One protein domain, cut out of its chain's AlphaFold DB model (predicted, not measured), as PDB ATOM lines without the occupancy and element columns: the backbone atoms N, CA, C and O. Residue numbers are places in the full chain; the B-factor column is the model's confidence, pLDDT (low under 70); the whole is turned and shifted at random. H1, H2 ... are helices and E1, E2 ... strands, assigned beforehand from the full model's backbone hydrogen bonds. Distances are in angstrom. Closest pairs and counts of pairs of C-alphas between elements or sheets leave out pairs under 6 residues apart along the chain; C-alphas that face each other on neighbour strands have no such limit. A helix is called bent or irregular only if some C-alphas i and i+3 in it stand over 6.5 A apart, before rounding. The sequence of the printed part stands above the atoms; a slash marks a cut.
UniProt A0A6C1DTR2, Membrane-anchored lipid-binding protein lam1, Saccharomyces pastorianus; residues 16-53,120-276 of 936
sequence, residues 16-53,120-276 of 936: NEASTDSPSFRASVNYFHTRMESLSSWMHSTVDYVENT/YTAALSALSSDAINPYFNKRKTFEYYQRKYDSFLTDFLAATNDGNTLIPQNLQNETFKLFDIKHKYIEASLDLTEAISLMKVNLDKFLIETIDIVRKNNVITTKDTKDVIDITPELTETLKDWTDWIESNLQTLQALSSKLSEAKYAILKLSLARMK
ATOM      1  N   ASN A  16     135.997 143.811  75.564       88.12
ATOM      2  CA  ASN A  16     136.921 143.331  74.539       88.12
ATOM      3  C   ASN A  16     137.172 141.830  74.712       88.12
ATOM      4  O   ASN A  16     137.028 141.087  73.741       88.12
ATOM      5  N   GLU A  17     137.437 141.385  75.941       88.94
ATOM      6  CA  GLU A  17     137.620 139.970  76.283       88.94
ATOM      7  C   GLU A  17     136.365 139.136  75.957       88.94
ATOM      8  O   GLU A  17     136.479 138.067  75.350       88.94
ATOM      9  N   ALA A  18     135.168 139.657  76.262       90.00
ATOM     10  CA  ALA A  18     133.892 139.035  75.900       90.00
ATOM     11  C   ALA A  18     133.707 138.925  74.380       90.00
ATOM     12  O   ALA A  18     133.328 137.873  73.873       90.00
ATOM     13  N   SER A  19     134.052 139.975  73.628       89.62
ATOM     14  CA  SER A  19     133.927 139.980  72.165       89.62
ATOM     15  C   SER A  19     134.846 138.969  71.470       89.62
ATOM     16  O   SER A  19     134.519 138.471  70.390       89.62
ATOM     17  N   THR A  20     135.992 138.670  72.087       86.25
ATOM     18  CA  THR A  20     136.942 137.650  71.629       86.25
ATOM     19  C   THR A  20     136.644 136.256  72.179       86.25
ATOM     20  O   THR A  20     137.292 135.302  71.755       86.25
ATOM     21  N   ASP A  21     135.684 136.136  73.104       90.50
ATOM     22  CA  ASP A  21     135.387 134.918  73.862       90.50
ATOM     23  C   ASP A  21     136.644 134.323  74.524       90.50
ATOM     24  O   ASP A  21     136.967 133.146  74.371       90.50
ATOM     25  N   SER A  22     137.416 135.156  75.222       92.06
ATOM     26  CA  SER A  22     138.685 134.724  75.809       92.06
ATOM     27  C   SER A  22     138.491 133.698  76.942       92.06
ATOM     28  O   SER A  22     137.442 133.664  77.603       92.06
ATOM     29  N   PRO A  23     139.502 132.856  77.247       92.81
ATOM     30  CA  PRO A  23     139.447 131.970  78.409       92.81
ATOM     31  C   PRO A  23     139.292 132.757  79.720       92.81
ATOM     32  O   PRO A  23     138.584 132.306  80.615       92.81
ATOM     33  N   SER A  24     139.872 133.955  79.816       92.31
ATOM     34  CA  SER A  24     139.724 134.850  80.968       92.31
ATOM     35  C   SER A  24     138.276 135.291  81.177       92.31
ATOM     36  O   SER A  24     137.763 135.218  82.296       92.31
ATOM     37  N   PHE A  25     137.585 135.668  80.097       93.44
ATOM     38  CA  PHE A  25     136.156 135.963  80.134       93.44
ATOM     39  C   PHE A  25     135.351 134.741  80.596       93.44
ATOM     40  O   PHE A  25     134.588 134.835  81.558       93.44
ATOM     41  N   ARG A  26     135.568 133.568  79.984       92.56
ATOM     42  CA  ARG A  26     134.855 132.331  80.355       92.56
ATOM     43  C   ARG A  26     135.061 131.958  81.826       92.56
ATOM     44  O   ARG A  26     134.089 131.634  82.508       92.56
ATOM     45  N   ALA A  27     136.300 132.026  82.310       94.19
ATOM     46  CA  ALA A  27     136.641 131.766  83.705       94.19
ATOM     47  C   ALA A  27     135.927 132.736  84.654       94.19
ATOM     48  O   ALA A  27     135.326 132.307  85.639       94.19
ATOM     49  N   SER A  28     135.937 134.030  84.323       93.62
ATOM     50  CA  SER A  28     135.330 135.065  85.157       93.62
ATOM     51  C   SER A  28     133.817 134.932  85.261       93.62
ATOM     52  O   SER A  28     133.262 134.982  86.359       93.62
ATOM     53  N   VAL A  29     133.145 134.687  84.136       94.31
ATOM     54  CA  VAL A  29     131.692 134.508  84.121       94.31
ATOM     55  C   VAL A  29     131.283 133.255  84.899       94.31
ATOM     56  O   VAL A  29     130.324 133.306  85.667       94.31
ATOM     57  N   ASN A  30     132.004 132.140  84.744       94.56
ATOM     58  CA  ASN A  30     131.705 130.917  85.495       94.56
ATOM     59  C   ASN A  30     131.935 131.109  86.997       94.56
ATOM     60  O   ASN A  30     131.073 130.743  87.790       94.56
ATOM     61  N   TYR A  31     133.051 131.735  87.386       93.50
ATOM     62  CA  TYR A  31     133.339 132.030  88.789       93.50
ATOM     63  C   TYR A  31     132.264 132.927  89.419       93.50
ATOM     64  O   TYR A  31     131.741 132.614  90.490       93.50
ATOM     65  N   PHE A  32     131.881 134.008  88.732       93.06
ATOM     66  CA  PHE A  32     130.813 134.894  89.188       93.06
ATOM     67  C   PHE A  32     129.477 134.151  89.316       93.06
ATOM     68  O   PHE A  32     128.772 134.311  90.309       93.06
ATOM     69  N   HIS A  33     129.148 133.283  88.357       94.69
ATOM     70  CA  HIS A  33     127.921 132.496  88.398       94.69
ATOM     71  C   HIS A  33     127.868 131.535  89.593       94.69
ATOM     72  O   HIS A  33     126.871 131.552  90.308       94.69
ATOM     73  N   THR A  34     128.942 130.794  89.889       93.38
ATOM     74  CA  THR A  34     129.005 129.910  91.071       93.38
ATOM     75  C   THR A  34     128.801 130.684  92.380       93.38
ATOM     76  O   THR A  34     128.130 130.211  93.300       93.38
ATOM     77  N   ARG A  35     129.337 131.911  92.470       91.25
ATOM     78  CA  ARG A  35     129.097 132.800  93.619       91.25
ATOM     79  C   ARG A  35     127.643 133.259  93.696       91.25
ATOM     80  O   ARG A  35     127.082 133.269  94.787       91.25
ATOM     81  N   MET A  36     127.025 133.591  92.564       92.31
ATOM     82  CA  MET A  36     125.610 133.970  92.515       92.31
ATOM     83  C   MET A  36     124.676 132.809  92.873       92.31
ATOM     84  O   MET A  36     123.687 133.028  93.565       92.31
ATOM     85  N   GLU A  37     124.983 131.576  92.468       92.50
ATOM     86  CA  GLU A  37     124.227 130.387  92.889       92.50
ATOM     87  C   GLU A  37     124.333 130.163  94.401       92.50
ATOM     88  O   GLU A  37     123.321 129.931  95.061       92.50
ATOM     89  N   SER A  38     125.538 130.317  94.961       92.06
ATOM     90  CA  SER A  38     125.764 130.222  96.409       92.06
ATOM     91  C   SER A  38     124.990 131.301  97.175       92.06
ATOM     92  O   SER A  38     124.345 131.001  98.176       92.06
ATOM     93  N   LEU A  39     125.011 132.546  96.680       91.31
ATOM     94  CA  LEU A  39     124.263 133.663  97.260       91.31
ATOM     95  C   LEU A  39     122.752 133.418  97.187       91.31
ATOM     96  O   LEU A  39     122.061 133.577  98.186       91.31
ATOM     97  N   SER A  40     122.250 132.984  96.030       91.00
ATOM     98  CA  SER A  40     120.837 132.655  95.841       91.00
ATOM     99  C   SER A  40     120.400 131.542  96.795       91.00
ATOM    100  O   SER A  40     119.399 131.694  97.490       91.00
ATOM    101  N   SER A  41     121.176 130.458  96.909       92.00
ATOM    102  CA  SER A  41     120.881 129.371  97.850       92.00
ATOM    103  C   SER A  41     120.854 129.867  99.294       92.00
ATOM    104  O   SER A  41     119.924 129.541 100.026       92.00
ATOM    105  N   TRP A  42     121.838 130.676  99.699       92.25
ATOM    106  CA  TRP A  42     121.875 131.267 101.036       92.25
ATOM    107  C   TRP A  42     120.654 132.154 101.303       92.25
ATOM    108  O   TRP A  42     120.062 132.056 102.376       92.25
ATOM    109  N   MET A  43     120.228 132.969 100.332       87.75
ATOM    110  CA  MET A  43     119.041 133.817 100.467       87.75
ATOM    111  C   MET A  43     117.772 132.992 100.669       87.75
ATOM    112  O   MET A  43     117.032 133.267 101.609       87.75
ATOM    113  N   HIS A  44     117.540 131.965  99.844       87.75
ATOM    114  CA  HIS A  44     116.364 131.098  99.983       87.75
ATOM    115  C   HIS A  44     116.368 130.387 101.342       87.75
ATOM    116  O   HIS A  44     115.392 130.481 102.077       87.75
ATOM    117  N   SER A  45     117.497 129.789 101.743       90.69
ATOM    118  CA  SER A  45     117.623 129.152 103.061       90.69
ATOM    119  C   SER A  45     117.421 130.130 104.222       90.69
ATOM    120  O   SER A  45     116.858 129.756 105.247       90.69
ATOM    121  N   THR A  46     117.862 131.381 104.074       87.19
ATOM    122  CA  THR A  46     117.691 132.418 105.100       87.19
ATOM    123  C   THR A  46     116.233 132.853 105.208       87.19
ATOM    124  O   THR A  46     115.718 132.949 106.318       87.19
ATOM    125  N   VAL A  47     115.551 133.085 104.081       87.00
ATOM    126  CA  VAL A  47     114.117 133.414 104.066       87.00
ATOM    127  C   VAL A  47     113.312 132.269 104.674       87.00
ATOM    128  O   VAL A  47     112.550 132.504 105.609       87.00
ATOM    129  N   ASP A  48     113.563 131.029 104.250       88.75
ATOM    130  CA  ASP A  48     112.881 129.847 104.782       88.75
ATOM    131  C   ASP A  48     113.102 129.685 106.292       88.75
ATOM    132  O   ASP A  48     112.160 129.392 107.032       88.75
ATOM    133  N   TYR A  49     114.329 129.901 106.776       88.94
ATOM    134  CA  TYR A  49     114.646 129.839 108.203       88.94
ATOM    135  C   TYR A  49     113.920 130.932 108.997       88.94
ATOM    136  O   TYR A  49     113.310 130.647 110.034       88.94
ATOM    137  N   VAL A  50     113.953 132.175 108.507       84.62
ATOM    138  CA  VAL A  50     113.311 133.313 109.173       84.62
ATOM    139  C   VAL A  50     111.793 133.123 109.226       84.62
ATOM    140  O   VAL A  50     111.187 133.346 110.273       84.62
ATOM    141  N   GLU A  51     111.172 132.686 108.130       85.00
ATOM    142  CA  GLU A  51     109.716 132.570 108.029       85.00
ATOM    143  C   GLU A  51     109.149 131.331 108.720       85.00
ATOM    144  O   GLU A  51     108.150 131.451 109.426       85.00
ATOM    145  N   ASN A  52     109.797 130.172 108.578       87.25
ATOM    146  CA  ASN A  52     109.237 128.904 109.052       87.25
ATOM    147  C   ASN A  52     109.759 128.468 110.426       87.25
ATOM    148  O   ASN A  52     109.086 127.702 111.109       87.25
ATOM    149  N   THR A  53     110.949 128.918 110.842       87.19
ATOM    150  CA  THR A  53     111.555 128.497 112.121       87.19
ATOM    151  C   THR A  53     111.585 129.640 113.124       87.19
ATOM    152  O   THR A  53     111.068 129.509 114.232       87.19
ATOM    153  N   TYR A 120     112.856 142.936 106.212       78.50
ATOM    154  CA  TYR A 120     114.076 142.209 105.859       78.50
ATOM    155  C   TYR A 120     113.839 141.073 104.840       78.50
ATOM    156  O   TYR A 120     114.548 140.994 103.838       78.50
ATOM    157  N   THR A 121     112.829 140.210 105.039       79.06
ATOM    158  CA  THR A 121     112.525 139.127 104.079       79.06
ATOM    159  C   THR A 121     111.892 139.665 102.795       79.06
ATOM    160  O   THR A 121     112.163 139.141 101.713       79.06
ATOM    161  N   ALA A 122     111.138 140.764 102.882       81.69
ATOM    162  CA  ALA A 122     110.641 141.507 101.731       81.69
ATOM    163  C   ALA A 122     111.792 142.103 100.904       81.69
ATOM    164  O   ALA A 122     111.789 141.961  99.684       81.69
ATOM    165  N   ALA A 123     112.809 142.687 101.549       80.88
ATOM    166  CA  ALA A 123     114.001 143.185 100.867       80.88
ATOM    167  C   ALA A 123     114.761 142.043 100.166       80.88
ATOM    168  O   ALA A 123     115.078 142.154  98.983       80.88
ATOM    169  N   LEU A 124     114.999 140.915 100.850       82.81
ATOM    170  CA  LEU A 124     115.632 139.733 100.244       82.81
ATOM    171  C   LEU A 124     114.839 139.207  99.035       82.81
ATOM    172  O   LEU A 124     115.422 138.867  98.003       82.81
ATOM    173  N   SER A 125     113.511 139.184  99.132       83.06
ATOM    174  CA  SER A 125     112.638 138.767  98.029       83.06
ATOM    175  C   SER A 125     112.668 139.762  96.863       83.06
ATOM    176  O   SER A 125     112.730 139.346  95.704       83.06
ATOM    177  N   ALA A 126     112.699 141.066  97.154       83.94
ATOM    178  CA  ALA A 126     112.844 142.117  96.152       83.94
ATOM    179  C   ALA A 126     114.179 141.996  95.406       83.94
ATOM    180  O   ALA A 126     114.184 142.014  94.180       83.94
ATOM    181  N   LEU A 127     115.297 141.742  96.098       82.44
ATOM    182  CA  LEU A 127     116.591 141.508  95.443       82.44
ATOM    183  C   LEU A 127     116.546 140.310  94.482       82.44
ATOM    184  O   LEU A 127     117.100 140.365  93.375       82.44
ATOM    185  N   SER A 128     115.891 139.225  94.903       85.38
ATOM    186  CA  SER A 128     115.720 138.033  94.071       85.38
ATOM    187  C   SER A 128     114.969 138.362  92.774       85.38
ATOM    188  O   SER A 128     115.430 138.036  91.675       85.38
ATOM    189  N   SER A 129     113.852 139.084  92.899       86.25
ATOM    190  CA  SER A 129     113.022 139.529  91.775       86.25
ATOM    191  C   SER A 129     113.739 140.529  90.860       86.25
ATOM    192  O   SER A 129     113.788 140.324  89.646       86.25
ATOM    193  N   ASP A 130     114.318 141.580  91.434       83.31
ATOM    194  CA  ASP A 130     114.723 142.784  90.706       83.31
ATOM    195  C   ASP A 130     116.129 142.682  90.105       83.31
ATOM    196  O   ASP A 130     116.403 143.304  89.078       83.31
ATOM    197  N   ALA A 131     117.029 141.898  90.711       81.81
ATOM    198  CA  ALA A 131     118.428 141.823  90.282       81.81
ATOM    199  C   ALA A 131     118.856 140.408  89.865       81.81
ATOM    200  O   ALA A 131     119.388 140.214  88.766       81.81
ATOM    201  N   ILE A 132     118.588 139.402  90.705       89.88
ATOM    202  CA  ILE A 132     119.092 138.034  90.505       89.88
ATOM    203  C   ILE A 132     118.411 137.347  89.310       89.88
ATOM    204  O   ILE A 132     119.090 136.791  88.438       89.88
ATOM    205  N   ASN A 133     117.079 137.408  89.223       90.62
ATOM    206  CA  ASN A 133     116.318 136.775  88.141       90.62
ATOM    207  C   ASN A 133     116.655 137.334  86.740       90.62
ATOM    208  O   ASN A 133     116.902 136.532  85.829       90.62
ATOM    209  N   PRO A 134     116.742 138.665  86.527       92.00
ATOM    210  CA  PRO A 134     117.200 139.234  85.257       92.00
ATOM    211  C   PRO A 134     118.587 138.741  84.834       92.00
ATOM    212  O   PRO A 134     118.785 138.384  83.667       92.00
ATOM    213  N   TYR A 135     119.531 138.656  85.777       94.38
ATOM    214  CA  TYR A 135     120.863 138.114  85.519       94.38
ATOM    215  C   TYR A 135     120.804 136.637  85.094       94.38
ATOM    216  O   TYR A 135     121.372 136.274  84.059       94.38
ATOM    217  N   PHE A 136     120.073 135.782  85.823       94.25
ATOM    218  CA  PHE A 136     119.934 134.366  85.464       94.25
ATOM    219  C   PHE A 136     119.293 134.170  84.087       94.25
ATOM    220  O   PHE A 136     119.699 133.274  83.345       94.25
ATOM    221  N   ASN A 137     118.336 135.017  83.705       94.19
ATOM    222  CA  ASN A 137     117.736 134.977  82.373       94.19
ATOM    223  C   ASN A 137     118.771 135.282  81.281       94.19
ATOM    224  O   ASN A 137     118.904 134.503  80.335       94.19
ATOM    225  N   LYS A 138     119.572 136.347  81.442       94.38
ATOM    226  CA  LYS A 138     120.672 136.666  80.512       94.38
ATOM    227  C   LYS A 138     121.724 135.554  80.460       94.38
ATOM    228  O   LYS A 138     122.184 135.202  79.373       94.38
ATOM    229  N   ARG A 139     122.049 134.931  81.599       95.06
ATOM    230  CA  ARG A 139     122.960 133.775  81.660       95.06
ATOM    231  C   ARG A 139     122.413 132.565  80.896       95.06
ATOM    232  O   ARG A 139     123.148 131.975  80.108       95.06
ATOM    233  N   LYS A 140     121.128 132.230  81.056       95.38
ATOM    234  CA  LYS A 140     120.469 131.149  80.297       95.38
ATOM    235  C   LYS A 140     120.502 131.416  78.790       95.38
ATOM    236  O   LYS A 140     120.795 130.506  78.018       95.38
ATOM    237  N   THR A 141     120.248 132.657  78.366       95.88
ATOM    238  CA  THR A 141     120.345 133.055  76.952       95.88
ATOM    239  C   THR A 141     121.764 132.874  76.407       95.88
ATOM    240  O   THR A 141     121.932 132.316  75.321       95.88
ATOM    241  N   PHE A 142     122.783 133.287  77.162       95.38
ATOM    242  CA  PHE A 142     124.183 133.078  76.796       95.38
ATOM    243  C   PHE A 142     124.524 131.588  76.653       95.38
ATOM    244  O   PHE A 142     125.059 131.184  75.623       95.38
ATOM    245  N   GLU A 143     124.162 130.750  77.630       94.62
ATOM    246  CA  GLU A 143     124.438 129.309  77.569       94.62
ATOM    247  C   GLU A 143     123.721 128.617  76.408       94.62
ATOM    248  O   GLU A 143     124.288 127.721  75.780       94.62
ATOM    249  N   TYR A 144     122.495 129.043  76.089       95.56
ATOM    250  CA  TYR A 144     121.758 128.542  74.934       95.56
ATOM    251  C   TYR A 144     122.521 128.804  73.627       95.56
ATOM    252  O   TYR A 144     122.757 127.871  72.854       95.56
ATOM    253  N   TYR A 145     122.949 130.050  73.391       95.19
ATOM    254  CA  TYR A 145     123.699 130.391  72.181       95.19
ATOM    255  C   TYR A 145     125.101 129.785  72.165       95.19
ATOM    256  O   TYR A 145     125.548 129.369  71.099       95.19
ATOM    257  N   GLN A 146     125.756 129.656  73.322       92.88
ATOM    258  CA  GLN A 146     127.052 128.994  73.429       92.88
ATOM    259  C   GLN A 146     126.956 127.513  73.040       92.88
ATOM    260  O   GLN A 146     127.702 127.060  72.179       92.88
ATOM    261  N   ARG A 147     126.015 126.759  73.628       94.12
ATOM    262  CA  ARG A 147     125.825 125.330  73.316       94.12
ATOM    263  C   ARG A 147     125.446 125.128  71.856       94.12
ATOM    264  O   ARG A 147     125.936 124.200  71.219       94.12
ATOM    265  N   LYS A 148     124.601 126.014  71.320       93.81
ATOM    266  CA  LYS A 148     124.239 126.008  69.903       93.81
ATOM    267  C   LYS A 148     125.470 126.241  69.025       93.81
ATOM    268  O   LYS A 148     125.715 125.440  68.135       93.81
ATOM    269  N   TYR A 149     126.261 127.279  69.293       91.50
ATOM    270  CA  TYR A 149     127.491 127.558  68.548       91.50
ATOM    271  C   TYR A 149     128.480 126.389  68.613       91.50
ATOM    272  O   TYR A 149     128.924 125.919  67.571       91.50
ATOM    273  N   ASP A 150     128.766 125.884  69.815       90.19
ATOM    274  CA  ASP A 150     129.725 124.799  70.020       90.19
ATOM    275  C   ASP A 150     129.271 123.506  69.305       90.19
ATOM    276  O   ASP A 150     130.097 122.867  68.660       90.19
ATOM    277  N   SER A 151     127.974 123.155  69.336       90.25
ATOM    278  CA  SER A 151     127.429 121.984  68.619       90.25
ATOM    279  C   SER A 151     127.561 122.121  67.101       90.25
ATOM    280  O   SER A 151     128.092 121.229  66.444       90.25
ATOM    281  N   PHE A 152     127.126 123.257  66.542       88.06
ATOM    282  CA  PHE A 152     127.233 123.508  65.102       88.06
ATOM    283  C   PHE A 152     128.697 123.531  64.641       88.06
ATOM    284  O   PHE A 152     129.011 123.002  63.578       88.06
ATOM    285  N   LEU A 153     129.603 124.095  65.447       86.25
ATOM    286  CA  LEU A 153     131.034 124.115  65.152       86.25
ATOM    287  C   LEU A 153     131.635 122.705  65.175       86.25
ATOM    288  O   LEU A 153     132.406 122.358  64.283       86.25
ATOM    289  N   THR A 154     131.289 121.870  66.162       85.12
ATOM    290  CA  THR A 154     131.794 120.491  66.212       85.12
ATOM    291  C   THR A 154     131.319 119.659  65.033       85.12
ATOM    292  O   THR A 154     132.123 118.911  64.479       85.12
ATOM    293  N   ASP A 155     130.064 119.827  64.615       83.56
ATOM    294  CA  ASP A 155     129.501 119.119  63.463       83.56
ATOM    295  C   ASP A 155     130.164 119.589  62.158       83.56
ATOM    296  O   ASP A 155     130.590 118.771  61.341       83.56
ATOM    297  N   PHE A 156     130.353 120.904  62.004       82.50
ATOM    298  CA  PHE A 156     131.036 121.507  60.855       82.50
ATOM    299  C   PHE A 156     132.494 121.037  60.716       82.50
ATOM    300  O   PHE A 156     132.955 120.721  59.620       82.50
ATOM    301  N   LEU A 157     133.223 120.952  61.831       79.94
ATOM    302  CA  LEU A 157     134.629 120.535  61.857       79.94
ATOM    303  C   LEU A 157     134.829 119.015  61.753       79.94
ATOM    304  O   LEU A 157     135.925 118.572  61.392       79.94
ATOM    305  N   ALA A 158     133.812 118.226  62.109       76.94
ATOM    306  CA  ALA A 158     133.825 116.767  62.026       76.94
ATOM    307  C   ALA A 158     133.349 116.227  60.669       76.94
ATOM    308  O   ALA A 158     133.594 115.053  60.388       76.94
ATOM    309  N   ALA A 159     132.698 117.051  59.839       69.81
ATOM    310  CA  ALA A 159     132.306 116.682  58.484       69.81
ATOM    311  C   ALA A 159     133.528 116.173  57.697       69.81
ATOM    312  O   ALA A 159     134.504 116.903  57.509       69.81
ATOM    313  N   THR A 160     133.484 114.905  57.280       56.91
ATOM    314  CA  THR A 160     134.613 114.206  56.660       56.91
ATOM    315  C   THR A 160     135.015 114.845  55.333       56.91
ATOM    316  O   THR A 160     134.176 115.331  54.568       56.91
ATOM    317  N   ASN A 161     136.321 114.792  55.052       55.28
ATOM    318  CA  ASN A 161     136.984 115.171  53.795       55.28
ATOM    319  C   ASN A 161     136.582 114.276  52.590       55.28
ATOM    320  O   ASN A 161     137.405 114.007  51.714       55.28
ATOM    321  N   ASP A 162     135.347 113.777  52.526       48.69
ATOM    322  CA  ASP A 162     134.877 113.003  51.378       48.69
ATOM    323  C   ASP A 162     134.594 113.943  50.198       48.69
ATOM    324  O   ASP A 162     134.022 115.021  50.345       48.69
ATOM    325  N   GLY A 163     135.008 113.550  48.990       50.97
ATOM    326  CA  GLY A 163     135.069 114.420  47.803       50.97
ATOM    327  C   GLY A 163     133.761 115.098  47.353       50.97
ATOM    328  O   GLY A 163     133.808 115.932  46.455       50.97
ATOM    329  N   ASN A 164     132.620 114.792  47.981       47.75
ATOM    330  CA  ASN A 164     131.309 115.386  47.701       47.75
ATOM    331  C   ASN A 164     130.899 116.507  48.683       47.75
ATOM    332  O   ASN A 164     130.043 117.322  48.342       47.75
ATOM    333  N   THR A 165     131.491 116.593  49.881       51.25
ATOM    334  CA  THR A 165     131.182 117.624  50.900       51.25
ATOM    335  C   THR A 165     132.032 118.889  50.757       51.25
ATOM    336  O   THR A 165     131.646 119.952  51.240       51.25
ATOM    337  N   LEU A 166     133.144 118.817  50.022       57.72
ATOM    338  CA  LEU A 166     134.136 119.888  49.865       57.72
ATOM    339  C   LEU A 166     133.878 120.782  48.637       57.72
ATOM    340  O   LEU A 166     134.803 121.249  47.975       57.72
ATOM    341  N   ILE A 167     132.608 121.020  48.295       65.50
ATOM    342  CA  ILE A 167     132.261 122.028  47.287       65.50
ATOM    343  C   ILE A 167     132.390 123.404  47.961       65.50
ATOM    344  O   ILE A 167     131.708 123.640  48.964       65.50
ATOM    345  N   PRO A 168     133.192 124.344  47.421       68.75
ATOM    346  CA  PRO A 168     133.375 125.682  47.995       68.75
ATOM    347  C   PRO A 168     132.065 126.435  48.296       68.75
ATOM    348  O   PRO A 168     132.003 127.211  49.244       68.75
ATOM    349  N   GLN A 169     130.992 126.161  47.543       75.69
ATOM    350  CA  GLN A 169     129.648 126.711  47.778       75.69
ATOM    351  C   GLN A 169     128.987 126.189  49.067       75.69
ATOM    352  O   GLN A 169     128.363 126.963  49.789       75.69
ATOM    353  N   ASN A 170     129.137 124.901  49.393       78.62
ATOM    354  CA  ASN A 170     128.589 124.333  50.630       78.62
ATOM    355  C   ASN A 170     129.352 124.859  51.849       78.62
ATOM    356  O   ASN A 170     128.733 125.269  52.827       78.62
ATOM    357  N   LEU A 171     130.684 124.936  51.752       75.31
ATOM    358  CA  LEU A 171     131.529 125.542  52.784       75.31
ATOM    359  C   LEU A 171     131.159 127.008  53.019       75.31
ATOM    360  O   LEU A 171     131.046 127.430  54.167       75.31
ATOM    361  N   GLN A 172     130.906 127.768  51.952       80.81
ATOM    362  CA  GLN A 172     130.449 129.149  52.058       80.81
ATOM    363  C   GLN A 172     129.107 129.244  52.803       80.81
ATOM    364  O   GLN A 172     128.994 130.012  53.758       80.81
ATOM    365  N   ASN A 173     128.106 128.450  52.412       81.81
ATOM    366  CA  ASN A 173     126.783 128.467  53.043       81.81
ATOM    367  C   ASN A 173     126.836 128.090  54.532       81.81
ATOM    368  O   ASN A 173     126.221 128.764  55.358       81.81
ATOM    369  N   GLU A 174     127.593 127.052  54.888       80.94
ATOM    370  CA  GLU A 174     127.786 126.650  56.286       80.94
ATOM    371  C   GLU A 174     128.570 127.705  57.083       80.94
ATOM    372  O   GLU A 174     128.215 128.005  58.223       80.94
ATOM    373  N   THR A 175     129.555 128.372  56.469       81.69
ATOM    374  CA  THR A 175     130.294 129.478  57.105       81.69
ATOM    375  C   THR A 175     129.385 130.681  57.388       81.69
ATOM    376  O   THR A 175     129.483 131.284  58.457       81.69
ATOM    377  N   PHE A 176     128.458 131.025  56.483       86.25
ATOM    378  CA  PHE A 176     127.468 132.083  56.731       86.25
ATOM    379  C   PHE A 176     126.507 131.725  57.873       86.25
ATOM    380  O   PHE A 176     126.257 132.562  58.740       86.25
ATOM    381  N   LYS A 177     126.024 130.476  57.938       86.44
ATOM    382  CA  LYS A 177     125.201 130.011  59.071       86.44
ATOM    383  C   LYS A 177     125.969 130.073  60.394       86.44
ATOM    384  O   LYS A 177     125.415 130.506  61.406       86.44
ATOM    385  N   LEU A 178     127.241 129.668  60.389       86.06
ATOM    386  CA  LEU A 178     128.113 129.748  61.560       86.06
ATOM    387  C   LEU A 178     128.307 131.205  62.000       86.06
ATOM    388  O   LEU A 178     128.222 131.495  63.192       86.06
ATOM    389  N   PHE A 179     128.497 132.124  61.050       88.56
ATOM    390  CA  PHE A 179     128.597 133.558  61.315       88.56
ATOM    391  C   PHE A 179     127.325 134.117  61.971       88.56
ATOM    392  O   PHE A 179     127.428 134.837  62.962       88.56
ATOM    393  N   ASP A 180     126.134 133.739  61.500       89.75
ATOM    394  CA  ASP A 180     124.864 134.198  62.082       89.75
ATOM    395  C   ASP A 180     124.659 133.700  63.523       89.75
ATOM    396  O   ASP A 180     124.176 134.438  64.388       89.75
ATOM    397  N   ILE A 181     125.046 132.451  63.813       91.00
ATOM    398  CA  ILE A 181     125.001 131.902  65.177       91.00
ATOM    399  C   ILE A 181     126.050 132.593  66.060       91.00
ATOM    400  O   ILE A 181     125.736 132.976  67.189       91.00
ATOM    401  N   LYS A 182     127.267 132.802  65.542       89.06
ATOM    402  CA  LYS A 182     128.361 133.488  66.245       89.06
ATOM    403  C   LYS A 182     128.010 134.940  66.563       89.06
ATOM    404  O   LYS A 182     128.316 135.406  67.653       89.06
ATOM    405  N   HIS A 183     127.312 135.632  65.665       91.81
ATOM    406  CA  HIS A 183     126.808 136.984  65.898       91.81
ATOM    407  C   HIS A 183     125.897 137.033  67.130       91.81
ATOM    408  O   HIS A 183     126.178 137.786  68.061       91.81
ATOM    409  N   LYS A 184     124.868 136.175  67.183       93.38
ATOM    410  CA  LYS A 184     123.954 136.096  68.338       93.38
ATOM    411  C   LYS A 184     124.672 135.692  69.624       93.38
ATOM    412  O   LYS A 184     124.327 136.162  70.704       93.38
ATOM    413  N   TYR A 185     125.675 134.825  69.513       94.31
ATOM    414  CA  TYR A 185     126.502 134.424  70.645       94.31
ATOM    415  C   TYR A 185     127.325 135.592  71.211       94.31
ATOM    416  O   TYR A 185     127.294 135.827  72.418       94.31
ATOM    417  N   ILE A 186     128.008 136.360  70.356       92.50
ATOM    418  CA  ILE A 186     128.801 137.522  70.782       92.50
ATOM    419  C   ILE A 186     127.889 138.601  71.371       92.50
ATOM    420  O   ILE A 186     128.201 139.150  72.425       92.50
ATOM    421  N   GLU A 187     126.737 138.864  70.755       93.75
ATOM    422  CA  GLU A 187     125.735 139.783  71.303       93.75
ATOM    423  C   GLU A 187     125.309 139.363  72.722       93.75
ATOM    424  O   GLU A 187     125.385 140.164  73.653       93.75
ATOM    425  N   ALA A 188     124.986 138.079  72.923       94.75
ATOM    426  CA  ALA A 188     124.644 137.544  74.240       94.75
ATOM    427  C   ALA A 188     125.809 137.618  75.252       94.75
ATOM    428  O   ALA A 188     125.570 137.813  76.443       94.75
ATOM    429  N   SER A 189     127.063 137.479  74.806       94.00
ATOM    430  CA  SER A 189     128.251 137.600  75.672       94.00
ATOM    431  C   SER A 189     128.469 139.029  76.187       94.00
ATOM    432  O   SER A 189     128.804 139.234  77.360       94.00
ATOM    433  N   LEU A 190     128.217 140.029  75.337       92.12
ATOM    434  CA  LEU A 190     128.323 141.441  75.696       92.12
ATOM    435  C   LEU A 190     127.188 141.847  76.642       92.12
ATOM    436  O   LEU A 190     127.444 142.471  77.670       92.12
ATOM    437  N   ASP A 191     125.961 141.414  76.347       92.38
ATOM    438  CA  ASP A 191     124.797 141.600  77.218       92.38
ATOM    439  C   ASP A 191     124.998 140.975  78.609       92.38
ATOM    440  O   ASP A 191     124.581 141.544  79.619       92.38
ATOM    441  N   LEU A 192     125.648 139.810  78.685       93.25
ATOM    442  CA  LEU A 192     125.961 139.172  79.962       93.25
ATOM    443  C   LEU A 192     126.986 139.983  80.769       93.25
ATOM    444  O   LEU A 192     126.840 140.113  81.981       93.25
ATOM    445  N   THR A 193     127.996 140.554  80.113       90.75
ATOM    446  CA  THR A 193     129.020 141.390  80.771       90.75
ATOM    447  C   THR A 193     128.417 142.671  81.357       90.75
ATOM    448  O   THR A 193     128.760 143.085  82.470       90.75
ATOM    449  N   GLU A 194     127.475 143.273  80.632       88.88
ATOM    450  CA  GLU A 194     126.670 144.398  81.109       88.88
ATOM    451  C   GLU A 194     125.816 143.996  82.322       88.88
ATOM    452  O   GLU A 194     125.862 144.663  83.357       88.88
ATOM    453  N   ALA A 195     125.119 142.856  82.247       90.44
ATOM    454  CA  ALA A 195     124.310 142.343  83.353       90.44
ATOM    455  C   ALA A 195     125.142 142.050  84.616       90.44
ATOM    456  O   ALA A 195     124.705 142.369  85.718       90.44
ATOM    457  N   ILE A 196     126.354 141.497  84.475       90.56
ATOM    458  CA  ILE A 196     127.283 141.274  85.599       90.56
ATOM    459  C   ILE A 196     127.669 142.604  86.254       90.56
ATOM    460  O   ILE A 196     127.698 142.708  87.480       90.56
ATOM    461  N   SER A 197     127.965 143.621  85.446       86.75
ATOM    462  CA  SER A 197     128.353 144.945  85.941       86.75
ATOM    463  C   SER A 197     127.222 145.610  86.725       86.75
ATOM    464  O   SER A 197     127.454 146.121  87.819       86.75
ATOM    465  N   LEU A 198     125.992 145.535  86.207       86.12
ATOM    466  CA  LEU A 198     124.798 146.037  86.886       86.12
ATOM    467  C   LEU A 198     124.512 145.267  88.185       86.12
ATOM    468  O   LEU A 198     124.209 145.871  89.212       86.12
ATOM    469  N   MET A 199     124.662 143.940  88.159       87.94
ATOM    470  CA  MET A 199     124.419 143.080  89.316       87.94
ATOM    471  C   MET A 199     125.348 143.402  90.491       87.94
ATOM    472  O   MET A 199     124.878 143.486  91.621       87.94
ATOM    473  N   LYS A 200     126.647 143.627  90.243       86.75
ATOM    474  CA  LYS A 200     127.617 143.991  91.298       86.75
ATOM    475  C   LYS A 200     127.167 145.219  92.095       86.75
ATOM    476  O   LYS A 200     127.213 145.216  93.313       86.75
ATOM    477  N   VAL A 201     126.668 146.232  91.400       82.69
ATOM    478  CA  VAL A 201     126.262 147.499  92.019       82.69
ATOM    479  C   VAL A 201     124.922 147.358  92.740       82.69
ATOM    480  O   VAL A 201     124.741 147.906  93.825       82.69
ATOM    481  N   ASN A 202     123.985 146.604  92.159       84.62
ATOM    482  CA  ASN A 202     122.712 146.305  92.812       84.62
ATOM    483  C   ASN A 202     122.917 145.517  94.115       84.62
ATOM    484  O   ASN A 202     122.193 145.757  95.077       84.62
ATOM    485  N   LEU A 203     123.912 144.622  94.165       86.94
ATOM    486  CA  LEU A 203     124.298 143.929  95.395       86.94
ATOM    487  C   LEU A 203     124.828 144.894  96.451       86.94
ATOM    488  O   LEU A 203     124.367 144.833  97.587       86.94
ATOM    489  N   ASP A 204     125.734 145.802  96.085       85.38
ATOM    490  CA  ASP A 204     126.255 146.796  97.027       85.38
ATOM    491  C   ASP A 204     125.101 147.633  97.609       85.38
ATOM    492  O   ASP A 204     124.979 147.780  98.828       85.38
ATOM    493  N   LYS A 205     124.203 148.132  96.743       85.38
ATOM    494  CA  LYS A 205     123.021 148.908  97.149       85.38
ATOM    495  C   LYS A 205     122.144 148.119  98.125       85.38
ATOM    496  O   LYS A 205     121.754 148.639  99.167       85.38
ATOM    497  N   PHE A 206     121.871 146.862  97.801       85.19
ATOM    498  CA  PHE A 206     121.048 145.989  98.623       85.19
ATOM    499  C   PHE A 206     121.661 145.702 100.001       85.19
ATOM    500  O   PHE A 206     120.950 145.681 101.007       85.19
ATOM    501  N   LEU A 207     122.978 145.488 100.070       85.50
ATOM    502  CA  LEU A 207     123.666 145.259 101.341       85.50
ATOM    503  C   LEU A 207     123.520 146.471 102.266       85.50
ATOM    504  O   LEU A 207     123.237 146.304 103.446       85.50
ATOM    505  N   ILE A 208     123.616 147.692 101.738       84.56
ATOM    506  CA  ILE A 208     123.376 148.890 102.552       84.56
ATOM    507  C   ILE A 208     121.913 149.000 102.974       84.56
ATOM    508  O   ILE A 208     121.650 149.267 104.142       84.56
ATOM    509  N   GLU A 209     120.961 148.776 102.066       83.44
ATOM    510  CA  GLU A 209     119.531 148.843 102.396       83.44
ATOM    511  C   GLU A 209     119.148 147.823 103.475       83.44
ATOM    512  O   GLU A 209     118.415 148.153 104.406       83.44
ATOM    513  N   THR A 210     119.688 146.604 103.413       80.50
ATOM    514  CA  THR A 210     119.454 145.585 104.447       80.50
ATOM    515  C   THR A 210     120.084 145.955 105.780       80.50
ATOM    516  O   THR A 210     119.425 145.815 106.812       80.50
ATOM    517  N   ILE A 211     121.312 146.478 105.782       82.38
ATOM    518  CA  ILE A 211     121.945 146.953 107.016       82.38
ATOM    519  C   ILE A 211     121.175 148.154 107.592       82.38
ATOM    520  O   ILE A 211     120.984 148.226 108.804       82.38
ATOM    521  N   ASP A 212     120.665 149.063 106.756       80.38
ATOM    522  CA  ASP A 212     119.848 150.199 107.196       80.38
ATOM    523  C   ASP A 212     118.501 149.757 107.791       80.38
ATOM    524  O   ASP A 212     118.068 150.312 108.801       80.38
ATOM    525  N   ILE A 213     117.860 148.726 107.224       78.44
ATOM    526  CA  ILE A 213     116.650 148.112 107.798       78.44
ATOM    527  C   ILE A 213     116.946 147.550 109.190       78.44
ATOM    528  O   ILE A 213     116.191 147.820 110.122       78.44
ATOM    529  N   VAL A 214     118.048 146.810 109.357       75.38
ATOM    530  CA  VAL A 214     118.438 146.261 110.667       75.38
ATOM    531  C   VAL A 214     118.755 147.386 111.654       75.38
ATOM    532  O   VAL A 214     118.302 147.353 112.794       75.38
ATOM    533  N   ARG A 215     119.465 148.427 111.212       75.31
ATOM    534  CA  ARG A 215     119.813 149.591 112.037       75.31
ATOM    535  C   ARG A 215     118.591 150.359 112.524       75.31
ATOM    536  O   ARG A 215     118.572 150.770 113.679       75.31
ATOM    537  N   LYS A 216     117.575 150.569 111.681       73.88
ATOM    538  CA  LYS A 216     116.340 151.280 112.070       73.88
ATOM    539  C   LYS A 216     115.656 150.652 113.285       73.88
ATOM    540  O   LYS A 216     114.997 151.365 114.035       73.88
ATOM    541  N   ASN A 217     115.871 149.359 113.521       68.06
ATOM    542  CA  ASN A 217     115.340 148.646 114.681       68.06
ATOM    543  C   ASN A 217     116.106 148.951 115.982       68.06
ATOM    544  O   ASN A 217     115.556 148.792 117.067       68.06
ATOM    545  N   ASN A 218     117.343 149.445 115.882       67.94
ATOM    546  CA  ASN A 218     118.206 149.794 117.016       67.94
ATOM    547  C   ASN A 218     118.001 151.235 117.513       67.94
ATOM    548  O   ASN A 218     118.758 151.712 118.357       67.94
ATOM    549  N   VAL A 219     117.004 151.943 116.978       69.69
ATOM    550  CA  VAL A 219     116.691 153.323 117.345       69.69
ATOM    551  C   VAL A 219     115.490 153.331 118.286       69.69
ATOM    552  O   VAL A 219     114.380 152.962 117.901       69.69
ATOM    553  N   ILE A 220     115.696 153.772 119.527       66.50
ATOM    554  CA  ILE A 220     114.638 153.860 120.539       66.50
ATOM    555  C   ILE A 220     114.118 155.293 120.577       66.50
ATOM    556  O   ILE A 220     114.882 156.234 120.763       66.50
ATOM    557  N   THR A 221     112.805 155.465 120.433       63.41
ATOM    558  CA  THR A 221     112.145 156.749 120.707       63.41
ATOM    559  C   THR A 221     111.509 156.692 122.089       63.41
ATOM    560  O   THR A 221     110.641 155.846 122.333       63.41
ATOM    561  N   THR A 222     111.923 157.571 122.998       59.22
ATOM    562  CA  THR A 222     111.279 157.699 124.312       59.22
ATOM    563  C   THR A 222     109.878 158.302 124.137       59.22
ATOM    564  O   THR A 222     109.680 159.269 123.397       59.22
ATOM    565  N   LYS A 223     108.863 157.710 124.786       56.78
ATOM    566  CA  LYS A 223     107.462 158.166 124.667       56.78
ATOM    567  C   LYS A 223     107.241 159.562 125.281       56.78
ATOM    568  O   LYS A 223     106.328 160.258 124.842       56.78
ATOM    569  N   ASP A 224     108.084 159.967 126.235       50.47
ATOM    570  CA  ASP A 224     107.877 161.167 127.055       50.47
ATOM    571  C   ASP A 224     108.623 162.417 126.539       50.47
ATOM    572  O   ASP A 224     108.056 163.508 126.599       50.47
ATOM    573  N   THR A 225     109.828 162.288 125.958       52.56
ATOM    574  CA  THR A 225     110.599 163.437 125.423       52.56
ATOM    575  C   THR A 225     110.716 163.509 123.904       52.56
ATOM    576  O   THR A 225     111.110 164.552 123.384       52.56
ATOM    577  N   LYS A 226     110.310 162.463 123.167       56.12
ATOM    578  CA  LYS A 226     110.595 162.300 121.723       56.12
ATOM    579  C   LYS A 226     112.093 162.298 121.391       56.12
ATOM    580  O   LYS A 226     112.448 162.488 120.226       56.12
ATOM    581  N   ASP A 227     112.952 162.059 122.376       57.31
ATOM    582  CA  ASP A 227     114.381 161.930 122.133       57.31
ATOM    583  C   ASP A 227     114.662 160.577 121.477       57.31
ATOM    584  O   ASP A 227     114.084 159.536 121.818       57.31
ATOM    585  N   VAL A 228     115.511 160.624 120.454       65.19
ATOM    586  CA  VAL A 228     115.870 159.480 119.623       65.19
ATOM    587  C   VAL A 228     117.227 158.984 120.090       65.19
ATOM    588  O   VAL A 228     118.250 159.602 119.805       65.19
ATOM    589  N   ILE A 229     117.232 157.864 120.806       65.38
ATOM    590  CA  ILE A 229     118.456 157.234 121.295       65.38
ATOM    591  C   ILE A 229     118.877 156.178 120.273       65.38
ATOM    592  O   ILE A 229     118.206 155.158 120.096       65.38
ATOM    593  N   ASP A 230     119.988 156.434 119.587       66.12
ATOM    594  CA  ASP A 230     120.655 155.447 118.737       66.12
ATOM    595  C   ASP A 230     121.585 154.591 119.605       66.12
ATOM    596  O   ASP A 230     122.534 155.098 120.203       66.12
ATOM    597  N   ILE A 231     121.311 153.288 119.681       69.50
ATOM    598  CA  ILE A 231     122.136 152.330 120.435       69.50
ATOM    599  C   ILE A 231     123.493 152.110 119.736       69.50
ATOM    600  O   ILE A 231     124.460 151.681 120.363       69.50
ATOM    601  N   THR A 232     123.588 152.412 118.437       66.38
ATOM    602  CA  THR A 232     124.752 152.126 117.585       66.38
ATOM    603  C   THR A 232     125.214 153.357 116.781       66.38
ATOM    604  O   THR A 232     125.243 153.316 115.548       66.38
ATOM    605  N   PRO A 233     125.636 154.458 117.437       69.12
ATOM    606  CA  PRO A 233     125.971 155.710 116.749       69.12
ATOM    607  C   PRO A 233     127.174 155.583 115.793       69.12
ATOM    608  O   PRO A 233     127.192 156.207 114.733       69.12
ATOM    609  N   GLU A 234     128.154 154.730 116.115       68.88
ATOM    610  CA  GLU A 234     129.342 154.487 115.273       68.88
ATOM    611  C   GLU A 234     128.989 153.751 113.967       68.88
ATOM    612  O   GLU A 234     129.538 154.034 112.897       68.88
ATOM    613  N   LEU A 235     128.004 152.851 114.022       71.38
ATOM    614  CA  LEU A 235     127.454 152.202 112.834       71.38
ATOM    615  C   LEU A 235     126.735 153.230 111.942       71.38
ATOM    616  O   LEU A 235     126.829 153.174 110.720       71.38
ATOM    617  N   THR A 236     126.052 154.205 112.542       69.69
ATOM    618  CA  THR A 236     125.339 155.254 111.805       69.69
ATOM    619  C   THR A 236     126.286 156.192 111.052       69.69
ATOM    620  O   THR A 236     125.960 156.618 109.944       69.69
ATOM    621  N   GLU A 237     127.459 156.513 111.600       70.62
ATOM    622  CA  GLU A 237     128.469 157.302 110.881       70.62
ATOM    623  C   GLU A 237     129.084 156.506 109.720       70.62
ATOM    624  O   GLU A 237     129.079 156.970 108.579       70.62
ATOM    625  N   THR A 238     129.512 155.266 109.974       73.56
ATOM    626  CA  THR A 238     130.103 154.408 108.934       73.56
ATOM    627  C   THR A 238     129.120 154.092 107.804       73.56
ATOM    628  O   THR A 238     129.496 154.126 106.634       73.56
ATOM    629  N   LEU A 239     127.841 153.850 108.099       79.31
ATOM    630  CA  LEU A 239     126.832 153.593 107.066       79.31
ATOM    631  C   LEU A 239     126.522 154.809 106.202       79.31
ATOM    632  O   LEU A 239     126.241 154.635 105.016       79.31
ATOM    633  N   LYS A 240     126.592 156.028 106.747       78.81
ATOM    634  CA  LYS A 240     126.464 157.246 105.933       78.81
ATOM    635  C   LYS A 240     127.581 157.314 104.896       78.81
ATOM    636  O   LYS A 240     127.298 157.569 103.730       78.81
ATOM    637  N   ASP A 241     128.818 157.002 105.285       75.88
ATOM    638  CA  ASP A 241     129.965 156.971 104.367       75.88
ATOM    639  C   ASP A 241     129.770 155.968 103.229       75.88
ATOM    640  O   ASP A 241     130.013 156.284 102.062       75.88
ATOM    641  N   TRP A 242     129.299 154.767 103.565       81.25
ATOM    642  CA  TRP A 242     128.992 153.732 102.583       81.25
ATOM    643  C   TRP A 242     127.825 154.132 101.672       81.25
ATOM    644  O   TRP A 242     127.911 153.945 100.458       81.25
ATOM    645  N   THR A 243     126.764 154.727 102.221       83.44
ATOM    646  CA  THR A 243     125.589 155.171 101.452       83.44
ATOM    647  C   THR A 243     125.978 156.252 100.444       83.44
ATOM    648  O   THR A 243     125.667 156.121  99.260       83.44
ATOM    649  N   ASP A 244     126.738 157.261 100.878       80.56
ATOM    650  CA  ASP A 244     127.237 158.340 100.016       80.56
ATOM    651  C   ASP A 244     128.147 157.798  98.895       80.56
ATOM    652  O   ASP A 244     128.107 158.275  97.751       80.56
ATOM    653  N   TRP A 245     128.978 156.794  99.204       83.00
ATOM    654  CA  TRP A 245     129.846 156.133  98.228       83.00
ATOM    655  C   TRP A 245     129.034 155.372  97.171       83.00
ATOM    656  O   TRP A 245     129.277 155.540  95.972       83.00
ATOM    657  N   ILE A 246     128.031 154.591  97.585       82.06
ATOM    658  CA  ILE A 246     127.149 153.872  96.656       82.06
ATOM    659  C   ILE A 246     126.335 154.836  95.809       82.06
ATOM    660  O   ILE A 246     126.244 154.643  94.597       82.06
ATOM    661  N   GLU A 247     125.755 155.875  96.407       82.69
ATOM    662  CA  GLU A 247     124.969 156.855  95.664       82.69
ATOM    663  C   GLU A 247     125.834 157.541  94.601       82.69
ATOM    664  O   GLU A 247     125.439 157.640  93.436       82.69
ATOM    665  N   SER A 248     127.060 157.924  94.971       79.38
ATOM    666  CA  SER A 248     128.038 158.461  94.027       79.38
ATOM    667  C   SER A 248     128.296 157.478  92.885       79.38
ATOM    668  O   SER A 248     128.214 157.871  91.722       79.38
ATOM    669  N   ASN A 249     128.533 156.198  93.186       79.12
ATOM    670  CA  ASN A 249     128.763 155.161  92.180       79.12
ATOM    671  C   ASN A 249     127.554 154.956  91.264       79.12
ATOM    672  O   ASN A 249     127.723 154.922  90.044       79.12
ATOM    673  N   LEU A 250     126.339 154.892  91.806       80.81
ATOM    674  CA  LEU A 250     125.101 154.787  91.031       80.81
ATOM    675  C   LEU A 250     124.933 155.970  90.073       80.81
ATOM    676  O   LEU A 250     124.636 155.759  88.896       80.81
ATOM    677  N   GLN A 251     125.206 157.197  90.529       80.56
ATOM    678  CA  GLN A 251     125.211 158.382  89.664       80.56
ATOM    679  C   GLN A 251     126.254 158.250  88.539       80.56
ATOM    680  O   GLN A 251     125.952 158.548  87.380       80.56
ATOM    681  N   THR A 252     127.469 157.763  88.847       77.62
ATOM    682  CA  THR A 252     128.513 157.543  87.823       77.62
ATOM    683  C   THR A 252     128.066 156.537  86.762       77.62
ATOM    684  O   THR A 252     128.299 156.732  85.569       77.62
ATOM    685  N   LEU A 253     127.373 155.482  87.185       74.88
ATOM    686  CA  LEU A 253     126.915 154.397  86.328       74.88
ATOM    687  C   LEU A 253     125.775 154.821  85.424       74.88
ATOM    688  O   LEU A 253     125.803 154.527  84.232       74.88
ATOM    689  N   GLN A 254     124.808 155.561  85.964       80.50
ATOM    690  CA  GLN A 254     123.743 156.156  85.167       80.50
ATOM    691  C   GLN A 254     124.334 157.057  84.077       80.50
ATOM    692  O   GLN A 254     123.968 156.921  82.909       80.50
ATOM    693  N   ALA A 255     125.325 157.888  84.420       80.25
ATOM    694  CA  ALA A 255     126.025 158.737  83.458       80.25
ATOM    695  C   ALA A 255     126.847 157.948  82.416       80.25
ATOM    696  O   ALA A 255     127.029 158.420  81.292       80.25
ATOM    697  N   LEU A 256     127.350 156.759  82.769       79.19
ATOM    698  CA  LEU A 256     128.134 155.889  81.886       79.19
ATOM    699  C   LEU A 256     127.295 154.912  81.058       79.19
ATOM    700  O   LEU A 256     127.804 154.394  80.070       79.19
ATOM    701  N   SER A 257     126.038 154.665  81.417       81.94
ATOM    702  CA  SER A 257     125.180 153.653  80.780       81.94
ATOM    703  C   SER A 257     125.010 153.857  79.266       81.94
ATOM    704  O   SER A 257     125.108 152.905  78.486       81.94
ATOM    705  N   SER A 258     124.849 155.111  78.829       83.00
ATOM    706  CA  SER A 258     124.768 155.465  77.408       83.00
ATOM    707  C   SER A 258     126.081 155.169  76.684       83.00
ATOM    708  O   SER A 258     126.084 154.495  75.657       83.00
ATOM    709  N   LYS A 259     127.214 155.573  77.271       83.00
ATOM    710  CA  LYS A 259     128.552 155.294  76.731       83.00
ATOM    711  C   LYS A 259     128.875 153.805  76.707       83.00
ATOM    712  O   LYS A 259     129.545 153.349  75.787       83.00
ATOM    713  N   LEU A 260     128.413 153.047  77.700       83.12
ATOM    714  CA  LEU A 260     128.563 151.596  77.746       83.12
ATOM    715  C   LEU A 260     127.819 150.944  76.581       83.12
ATOM    716  O   LEU A 260     128.385 150.099  75.890       83.12
ATOM    717  N   SER A 261     126.589 151.391  76.316       85.69
ATOM    718  CA  SER A 261     125.804 150.933  75.168       85.69
ATOM    719  C   SER A 261     126.498 151.277  73.847       85.69
ATOM    720  O   SER A 261     126.681 150.403  73.003       85.69
ATOM    721  N   GLU A 262     126.965 152.518  73.676       87.12
ATOM    722  CA  GLU A 262     127.723 152.942  72.489       87.12
ATOM    723  C   GLU A 262     129.002 152.117  72.291       87.12
ATOM    724  O   GLU A 262     129.267 151.640  71.184       87.12
ATOM    725  N   ALA A 263     129.769 151.890  73.361       85.50
ATOM    726  CA  ALA A 263     130.973 151.069  73.331       85.50
ATOM    727  C   ALA A 263     130.653 149.613  72.966       85.50
ATOM    728  O   ALA A 263     131.339 149.031  72.126       85.50
ATOM    729  N   LYS A 264     129.574 149.043  73.520       89.06
ATOM    730  CA  LYS A 264     129.076 147.706  73.170       89.06
ATOM    731  C   LYS A 264     128.783 147.599  71.674       89.06
ATOM    732  O   LYS A 264     129.297 146.692  71.022       89.06
ATOM    733  N   TYR A 265     128.020 148.537  71.109       88.62
ATOM    734  CA  TYR A 265     127.703 148.542  69.676       88.62
ATOM    735  C   TYR A 265     128.944 148.759  68.801       88.62
ATOM    736  O   TYR A 265     129.073 148.128  67.750       88.62
ATOM    737  N   ALA A 266     129.875 149.616  69.228       88.81
ATOM    738  CA  ALA A 266     131.131 149.841  68.519       88.81
ATOM    739  C   ALA A 266     131.995 148.570  68.478       88.81
ATOM    740  O   ALA A 266     132.453 148.179  67.403       88.81
ATOM    741  N   ILE A 267     132.166 147.892  69.618       86.44
ATOM    742  CA  ILE A 267     132.924 146.637  69.727       86.44
ATOM    743  C   ILE A 267     132.243 145.531  68.921       86.44
ATOM    744  O   ILE A 267     132.908 144.871  68.127       86.44
ATOM    745  N   LEU A 268     130.921 145.377  69.044       89.38
ATOM    746  CA  LEU A 268     130.147 144.416  68.254       89.38
ATOM    747  C   LEU A 268     130.381 144.640  66.753       89.38
ATOM    748  O   LEU A 268     130.739 143.711  66.034       89.38
ATOM    749  N   LYS A 269     130.253 145.884  66.277       89.62
ATOM    750  CA  LYS A 269     130.464 146.231  64.865       89.62
ATOM    751  C   LYS A 269     131.891 145.931  64.402       89.62
ATOM    752  O   LYS A 269     132.068 145.419  63.297       89.62
ATOM    753  N   LEU A 270     132.900 146.229  65.225       87.00
ATOM    754  CA  LEU A 270     134.304 145.931  64.922       87.00
ATOM    755  C   LEU A 270     134.569 144.421  64.868       87.00
ATOM    756  O   LEU A 270     135.216 143.953  63.931       87.00
ATOM    757  N   SER A 271     134.047 143.655  65.823       84.81
ATOM    758  CA  SER A 271     134.202 142.199  65.865       84.81
ATOM    759  C   SER A 271     133.478 141.522  64.703       84.81
ATOM    760  O   SER A 271     134.060 140.667  64.035       84.81
ATOM    761  N   LEU A 272     132.267 141.970  64.359       86.81
ATOM    762  CA  LEU A 272     131.537 141.478  63.188       86.81
ATOM    763  C   LEU A 272     132.243 141.821  61.874       86.81
ATOM    764  O   LEU A 272     132.270 140.992  60.970       86.81
ATOM    765  N   ALA A 273     132.845 143.008  61.761       85.75
ATOM    766  CA  ALA A 273     133.614 143.382  60.578       85.75
ATOM    767  C   ALA A 273     134.853 142.491  60.388       85.75
ATOM    768  O   ALA A 273     135.167 142.137  59.254       85.75
ATOM    769  N   ARG A 274     135.520 142.093  61.484       80.38
ATOM    770  CA  ARG A 274     136.665 141.164  61.458       80.38
ATOM    771  C   ARG A 274     136.264 139.732  61.111       80.38
ATOM    772  O   ARG A 274     137.033 139.037  60.464       80.38
ATOM    773  N   MET A 275     135.090 139.292  61.559       77.31
ATOM    774  CA  MET A 275     134.611 137.917  61.371       77.31
ATOM    775  C   MET A 275     133.787 137.719  60.096       77.31
ATOM    776  O   MET A 275     133.351 136.603  59.827       77.31
ATOM    777  N   LYS A 276     133.519 138.787  59.336       83.81
ATOM    778  CA  LYS A 276     132.652 138.724  58.162       83.81
ATOM    779  C   LYS A 276     133.259 137.787  57.106       83.81
ATOM    780  O   LYS A 276     134.339 138.091  56.603       83.81
TER     781      LYS A 276
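This is residues 16 to 53 and 120 to 276 of the 936 residues of the protein "Membrane-anchored lipid-binding protein lam1" of Saccharomyces pastorianus (UniProt A0A6C1DTR2). The domain is a long rod of helices built along H4, the longest helix, with the bent helices H3 and H5 running back along different sides of it and H2 slanting past H3a. Residues 157 to 170 stick out at one end and residues 222 to 227, the turn of the small strand hairpin E1 and E2, at the other. The printed part has 195 residues, with elements in the order H1 H2 H3 H4 E1 E2 H5: five named helices and two named strands, which form one antiparallel sheet, order E1 - E2. The class is mostly helix; the whole is only just loose, close to extended, with a radius of gyration of the C-alphas of 24.3 A and spans of 95 by 41 by 22 A.

H1, residues 16 to 20, and H2, residues 23 to 53, only just touch, with 3 pairs of C-alphas within 8 A, and only at the corner; the closest C-alphas are those of Ala 18 and Phe 25, 5.7 A apart. H3, residues 120 to 158, was assigned as one helix by its hydrogen bonds but is bent: C-alphas 130 and 133 are 6.7 A apart, and its arms H3a, residues 120 to 130, and H3b, residues 133 to 158, stand at a steep tilt of 38 degrees. H2 touches H3a with residues 40 to 50 alone, closest at the C-alphas of Val 47 and Thr 121, 5.9 A; they run opposite ways at a steep tilt of 36 degrees, only just past shallow. H3b and H4, residues 168 to 216, form a helical hairpin, closest at the C-alphas of Tyr 145 and Tyr 185, 5.1 A, at a shallow tilt of 23 degrees. H2, H3a and H4 make an up and down bundle, each running against the one before. E1, residues 219 to 221, and E2, residues 228 to 230, are a hairpin of antiparallel strands; N 220 and O 229 are within hydrogen-bond range at 2.9 A. H5, residues 233 to 275, was also assigned as one helix by its hydrogen bonds but is bent, with C-alphas 255 and 258 7.0 A apart; its arms H5a, residues 233 to 255, and H5b, residues 258 to 275, stand at 50 degrees. H4 touches H5a with residues 201 to 215 alone, closest at the C-alphas of Lys 205 and Ile 246, 6.5 A, and touches H5b with residues 179 to 190 alone, closest at those of Leu 190 and Lys 264, 6.8 A. H1 touches H4, closest at the C-alphas of Ala 18 and Ser 189, 5.8 A. Every O i to N i+4 pair is within hydrogen-bond range in H1, H2, H3a, H3b, H5a and H5b, and 44 of 45 in H4.

H1 begins at C-alpha 16, (136.921, 143.331, 74.539). From first to last C-alpha H2 is 43.9 A long, H3b 37.3 A, H4 71.1 A, H5a 33.4 A and H5b 25.7 A. H4 runs from C-alpha 168 at (133.375, 125.682, 47.995) to C-alpha 216 at (116.340, 151.280, 112.070).

The C-alphas farthest apart are those of Gly 163 and Asp 224, 95.9 A. Residues 54 to 119 are not printed, and C-alphas 53 and 120 are 15.3 A apart across the cut. Of the links that are printed whole, none is long. The mean pLDDT of the printed part is 82.8; residues 159 to 168, 217 to 234 and 236 are under 70.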